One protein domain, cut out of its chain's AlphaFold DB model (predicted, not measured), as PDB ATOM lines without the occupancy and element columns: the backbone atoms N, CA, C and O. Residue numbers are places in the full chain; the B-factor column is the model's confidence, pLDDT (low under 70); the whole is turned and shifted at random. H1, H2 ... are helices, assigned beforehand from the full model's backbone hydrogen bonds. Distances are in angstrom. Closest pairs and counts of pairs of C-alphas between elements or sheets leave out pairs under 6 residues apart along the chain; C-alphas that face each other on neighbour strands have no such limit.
ATOM      1  N   LEU A  88      50.923 100.324  24.111       82.94
ATOM      2  CA  LEU A  88      50.395 100.858  22.858       82.94
ATOM      3  C   LEU A  88      49.492  99.846  22.136       82.94
ATOM      4  O   LEU A  88      48.483 100.242  21.552       82.94
ATOM      5  N   HIS A  89      49.818  98.550  22.186       79.19
ATOM      6  CA  HIS A  89      48.956  97.514  21.619       79.19
ATOM      7  C   HIS A  89      47.619  97.438  22.358       79.19
ATOM      8  O   HIS A  89      46.582  97.336  21.704       79.19
ATOM      9  N   SER A  90      47.623  97.558  23.689       83.56
ATOM     10  CA  SER A  90      46.396  97.593  24.497       83.56
ATOM     11  C   SER A  90      45.513  98.787  24.141       83.56
ATOM     12  O   SER A  90      44.321  98.618  23.889       83.56
ATOM     13  N   VAL A  91      46.100  99.985  24.044       86.31
ATOM     14  CA  VAL A  91      45.371 101.202  23.651       86.31
ATOM     15  C   VAL A  91      44.806 101.064  22.235       86.31
ATOM     16  O   VAL A  91      43.621 101.305  22.018       86.31
ATOM     17  N   ASN A  92      45.615 100.601  21.279       81.00
ATOM     18  CA  ASN A  92      45.175 100.349  19.904       81.00
ATOM     19  C   ASN A  92      43.983  99.371  19.857       81.00
ATOM     20  O   ASN A  92      42.957  99.643  19.226       81.00
ATOM     21  N   LEU A  93      44.080  98.246  20.569       82.69
ATOM     22  CA  LEU A  93      43.005  97.258  20.615       82.69
ATOM     23  C   LEU A  93      41.726  97.832  21.241       82.69
ATOM     24  O   LEU A  93      40.631  97.543  20.747       82.69
ATOM     25  N   ALA A  94      41.848  98.669  22.274       88.00
ATOM     26  CA  ALA A  94      40.713  99.337  22.904       88.00
ATOM     27  C   ALA A  94      39.966 100.233  21.908       88.00
ATOM     28  O   ALA A  94      38.752 100.098  21.748       88.00
ATOM     29  N   PHE A  95      40.674 101.075  21.155       86.44
ATOM     30  CA  PHE A  95      40.027 101.900  20.138       86.44
ATOM     31  C   PHE A  95      39.433 101.084  18.985       86.44
ATOM     32  O   PHE A  95      38.331 101.386  18.524       86.44
ATOM     33  N   LYS A  96      40.133 100.043  18.512       84.88
ATOM     34  CA  LYS A  96      39.593  99.130  17.493       84.88
ATOM     35  C   LYS A  96      38.278  98.506  17.965       84.88
ATOM     36  O   LYS A  96      37.332  98.395  17.186       84.88
ATOM     37  N   THR A  97      38.221  98.125  19.237       88.88
ATOM     38  CA  THR A  97      37.019  97.579  19.873       88.88
ATOM     39  C   THR A  97      35.926  98.639  19.961       88.88
ATOM     40  O   THR A  97      34.807  98.375  19.535       88.88
ATOM     41  N   GLY A  98      36.254  99.857  20.396       91.44
ATOM     42  CA  GLY A  98      35.314 100.979  20.442       91.44
ATOM     43  C   GLY A  98      34.695 101.299  19.078       91.44
ATOM     44  O   GLY A  98      33.474 101.398  18.967       91.44
ATOM     45  N   ALA A  99      35.505 101.370  18.018       89.75
ATOM     46  CA  ALA A  99      35.015 101.576  16.651       89.75
ATOM     47  C   ALA A  99      34.071 100.448  16.199       89.75
ATOM     48  O   ALA A  99      33.053 100.706  15.558       89.75
ATOM     49  N   LYS A 100      34.367  99.197  16.577       88.50
ATOM     50  CA  LYS A 100      33.496  98.049  16.293       88.50
ATOM     51  C   LYS A 100      32.172  98.134  17.061       88.50
ATOM     52  O   LYS A 100      31.123  97.970  16.456       88.50
ATOM     53  N   CYS A 101      32.209  98.404  18.365       95.12
ATOM     54  CA  CYS A 101      31.014  98.479  19.214       95.12
ATOM     55  C   CYS A 101      30.079  99.633  18.826       95.12
ATOM     56  O   CYS A 101      28.866  99.511  18.954       95.12
ATOM     57  N   THR A 102      30.636 100.738  18.335       95.38
ATOM     58  CA  THR A 102      29.874 101.913  17.879       95.38
ATOM     59  C   THR A 102      29.439 101.822  16.416       95.38
ATOM     60  O   THR A 102      28.692 102.678  15.948       95.38
ATOM     61  N   ASN A 103      29.911 100.814  15.670       93.94
ATOM     62  CA  ASN A 103      29.804 100.723  14.209       93.94
ATOM     63  C   ASN A 103      30.367 101.949  13.466       93.94
ATOM     64  O   ASN A 103      30.030 102.199  12.304       93.94
ATOM     65  N   TRP A 104      31.235 102.732  14.111       91.75
ATOM     66  CA  TRP A 104      31.829 103.903  13.489       91.75
ATOM     67  C   TRP A 104      32.876 103.493  12.457       91.75
ATOM     68  O   TRP A 104      33.860 102.814  12.756       91.75
ATOM     69  N   LYS A 105      32.724 103.996  11.230       90.69
ATOM     70  CA  LYS A 105      33.670 103.771  10.126       90.69
ATOM     71  C   LYS A 105      34.913 104.667  10.224       90.69
ATOM     72  O   LYS A 105      35.341 105.245   9.227       90.69
ATOM     73  N   ILE A 106      35.501 104.797  11.419       87.81
ATOM     74  CA  ILE A 106      36.643 105.696  11.682       87.81
ATOM     75  C   ILE A 106      37.806 105.401  10.730       87.81
ATOM     76  O   ILE A 106      38.391 106.322  10.167       87.81
ATOM     77  N   PHE A 107      38.132 104.127  10.512       85.50
ATOM     78  CA  PHE A 107      39.264 103.749   9.661       85.50
ATOM     79  C   PHE A 107      39.050 104.101   8.191       85.50
ATOM     80  O   PHE A 107      39.985 104.551   7.527       85.50
ATOM     81  N   ASP A 108      37.825 103.937   7.693       89.25
ATOM     82  CA  ASP A 108      37.480 104.327   6.328       89.25
ATOM     83  C   ASP A 108      37.468 105.847   6.192       89.25
ATOM     84  O   ASP A 108      38.003 106.371   5.219       89.25
ATOM     85  N   PHE A 109      36.946 106.557   7.197       91.25
ATOM     86  CA  PHE A 109      36.969 108.016   7.253       91.25
ATOM     87  C   PHE A 109      38.401 108.567   7.224       91.25
ATOM     88  O   PHE A 109      38.724 109.382   6.360       91.25
ATOM     89  N   MET A 110      39.293 108.081   8.096       89.12
ATOM     90  CA  MET A 110      40.700 108.507   8.132       89.12
ATOM     91  C   MET A 110      41.422 108.209   6.810       89.12
ATOM     92  O   MET A 110      42.178 109.042   6.304       89.12
ATOM     93  N   ARG A 111      41.162 107.040   6.207       89.81
ATOM     94  CA  ARG A 111      41.725 106.667   4.903       89.81
ATOM     95  C   ARG A 111      41.202 107.565   3.780       89.81
ATOM     96  O   ARG A 111      41.991 108.009   2.948       89.81
ATOM     97  N   ALA A 112      39.899 107.833   3.751       93.00
ATOM     98  CA  ALA A 112      39.282 108.715   2.767       93.00
ATOM     99  C   ALA A 112      39.844 110.135   2.884       93.00
ATOM    100  O   ALA A 112      40.243 110.714   1.878       93.00
ATOM    101  N   LEU A 113      39.970 110.652   4.109       92.81
ATOM    102  CA  LEU A 113      40.520 111.977   4.374       92.81
ATOM    103  C   LEU A 113      41.954 112.108   3.834       92.81
ATOM    104  O   LEU A 113      42.254 113.067   3.124       92.81
ATOM    105  N   TYR A 114      42.812 111.111   4.078       93.19
ATOM    106  CA  TYR A 114      44.151 111.058   3.482       93.19
ATOM    107  C   TYR A 114      44.105 111.146   1.952       93.19
ATOM    108  O   TYR A 114      44.814 111.963   1.368       93.19
ATOM    109  N   TYR A 115      43.265 110.347   1.289       94.12
ATOM    110  CA  TYR A 115      43.199 110.345  -0.176       94.12
ATOM    111  C   TYR A 115      42.584 111.616  -0.766       94.12
ATOM    112  O   TYR A 115      43.026 112.039  -1.833       94.12
ATOM    113  N   VAL A 116      41.647 112.271  -0.073       94.88
ATOM    114  CA  VAL A 116      41.108 113.580  -0.484       94.88
ATOM    115  C   VAL A 116      42.233 114.607  -0.595       94.88
ATOM    116  O   VAL A 116      42.344 115.284  -1.616       94.88
ATOM    117  N   PHE A 117      43.103 114.693   0.412       94.06
ATOM    118  CA  PHE A 117      44.214 115.646   0.394       94.06
ATOM    119  C   PHE A 117      45.409 115.170  -0.426       94.06
ATOM    120  O   PHE A 117      46.104 115.997  -1.002       94.06
ATOM    121  N   LYS A 118      45.670 113.864  -0.506       93.25
ATOM    122  CA  LYS A 118      46.747 113.330  -1.348       93.25
ATOM    123  C   LYS A 118      46.462 113.549  -2.831       93.25
ATOM    124  O   LYS A 118      47.360 113.942  -3.565       93.25
ATOM    125  N   ASN A 119      45.229 113.284  -3.260       95.19
ATOM    126  CA  ASN A 119      44.883 113.226  -4.679       95.19
ATOM    127  C   ASN A 119      44.316 114.550  -5.214       95.19
ATOM    128  O   ASN A 119      44.105 114.670  -6.417       95.19
ATOM    129  N   SER A 120      44.054 115.546  -4.358       94.88
ATOM    130  CA  SER A 120      43.527 116.845  -4.784       94.88
ATOM    131  C   SER A 120      44.330 118.012  -4.215       94.88
ATOM    132  O   SER A 120      44.154 118.427  -3.066       94.88
ATOM    133  N   LEU A 121      45.170 118.606  -5.066       93.38
ATOM    134  CA  LEU A 121      45.906 119.832  -4.746       93.38
ATOM    135  C   LEU A 121      44.962 121.001  -4.440       93.38
ATOM    136  O   LEU A 121      45.222 121.763  -3.515       93.38
ATOM    137  N   ALA A 122      43.830 121.095  -5.146       96.69
ATOM    138  CA  ALA A 122      42.813 122.114  -4.887       96.69
ATOM    139  C   ALA A 122      42.255 122.012  -3.459       96.69
ATOM    140  O   ALA A 122      42.139 123.019  -2.764       96.69
ATOM    141  N   ARG A 123      41.977 120.793  -2.971       95.88
ATOM    142  CA  ARG A 123      41.527 120.587  -1.583       95.88
ATOM    143  C   ARG A 123      42.600 120.971  -0.569       95.88
ATOM    144  O   ARG A 123      42.255 121.564   0.449       95.88
ATOM    145  N   ARG A 124      43.880 120.692  -0.847       96.06
ATOM    146  CA  ARG A 124      44.991 121.146   0.010       96.06
ATOM    147  C   ARG A 124      45.081 122.669   0.054       96.06
ATOM    148  O   ARG A 124      45.169 123.224   1.142       96.06
ATOM    149  N   ALA A 125      45.017 123.327  -1.104       96.69
ATOM    150  CA  ALA A 125      45.087 124.782  -1.208       96.69
ATOM    151  C   ALA A 125      43.949 125.459  -0.432       96.69
ATOM    152  O   ALA A 125      44.207 126.354   0.367       96.69
ATOM    153  N   LEU A 126      42.710 124.979  -0.596       97.56
ATOM    154  CA  LEU A 126      41.558 125.492   0.151       97.56
ATOM    155  C   LEU A 126      41.698 125.248   1.656       97.56
ATOM    156  O   LEU A 126      41.445 126.150   2.446       97.56
ATOM    157  N   TYR A 127      42.129 124.053   2.067       96.31
ATOM    158  CA  TYR A 127      42.353 123.762   3.482       96.31
ATOM    159  C   TYR A 127      43.394 124.703   4.092       96.31
ATOM    160  O   TYR A 127      43.122 125.304   5.128       96.31
ATOM    161  N   THR A 128      44.540 124.898   3.438       97.25
ATOM    162  CA  THR A 128      45.567 125.827   3.921       97.25
ATOM    163  C   THR A 128      45.068 127.267   3.943       97.25
ATOM    164  O   THR A 128      45.336 127.965   4.914       97.25
ATOM    165  N   LEU A 129      44.297 127.697   2.939       97.81
ATOM    166  CA  LEU A 129      43.722 129.044   2.893       97.81
ATOM    167  C   LEU A 129      42.778 129.313   4.074       97.81
ATOM    168  O   LEU A 129      42.866 130.365   4.695       97.81
ATOM    169  N   TYR A 130      41.875 128.379   4.381       97.62
ATOM    170  CA  TYR A 130      40.847 128.599   5.405       97.62
ATOM    171  C   TYR A 130      41.300 128.266   6.828       97.62
ATOM    172  O   TYR A 130      40.748 128.809   7.779       97.62
ATOM    173  N   THR A 131      42.269 127.366   6.993       96.62
ATOM    174  CA  THR A 131      42.719 126.922   8.325       96.62
ATOM    175  C   THR A 131      44.074 127.489   8.731       96.62
ATOM    176  O   THR A 131      44.471 127.323   9.882       96.62
ATOM    177  N   ASN A 132      44.813 128.103   7.800       96.69
ATOM    178  CA  ASN A 132      46.232 128.456   7.937       96.69
ATOM    179  C   ASN A 132      47.161 127.269   8.268       96.69
ATOM    180  O   ASN A 132      48.353 127.462   8.513       96.69
TER     181      ASN A 132
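What this domain is: This is residues 88 to 132 of the 149 residues of an uncharacterized protein of Araneus ventricosus (UniProt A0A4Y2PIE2). Three helices follow one another end to end as an open, twisted U: H2 is the crossbar along the longest axis, and H1 and H3 are arms that turn off its two ends. The arms H1 and H3 stay apart, and there is no shared core. The printed part has 45 residues with three named helices in the order H1, H2, H3, no named strand, and the class is all helix. It is extended, with a radius of gyration of the C-alphas of 14.6 A, and elongated, with spans of 37 by 20 by 16 A.

Where its parts are: Find C-alpha 88 at (50.395, 100.858, 22.858); from there H1 runs over residues 88 to 101, 19.9 A from first to last C-alpha. Read on through the four residues 102 to 105 to C-alpha 106 at (36.643, 105.696, 11.682), where H2 begins; it holds residues 106 to 119 and is 19.8 A long. After Ser 120 comes H3, residues 121 to 131, 15.2 A long, ending at C-alpha 131 at (42.719, 126.922, 8.325).

How they stand to each other: Look first at H1 and H2: they are close but not clearly touching, and their closest C-alphas, those of Ala 99 and Ile 106, are 6.7 A apart. Their lines are about perpendicular, at 79 degrees, and their centres are 19.6 A apart. At the other end of H2, H2 and H3 only just touch, and only at the corner by their link, with 3 pairs of C-alphas within 8 A. H2 touches H3 with residues 116 to 117 alone, and the closest C-alphas of the two, those of Phe 117 and Arg 124, are 5.6 A apart. The lines of H2 and H3 are only just about perpendicular, at 71 degrees. H1 and H3 are apart. In H1, H2 and H3 you will find every backbone O i to N i+4 pair within hydrogen-bond range.

The domain as a whole: The two C-alphas farthest apart are those of Ser 90 and Ala 122, at 38.4 A, while the first and last printed C-alphas, those of Leu 88 and Asn 132, are 31.6 A apart. Residues 88 to 94, which belong to H1, and residues 108 to 115, which belong to H2, stand free, as do residues 118 to 123, of which 121 to 123 belong to H3. Both links, H1 to H2 and H2 to H3, are tight. The printed part has no cut. In the B-factor column of this predicted model the mean pLDDT of the printed part is 91.5, and no printed residue is under 70; H1 has a mean of 86 and H3 of 97.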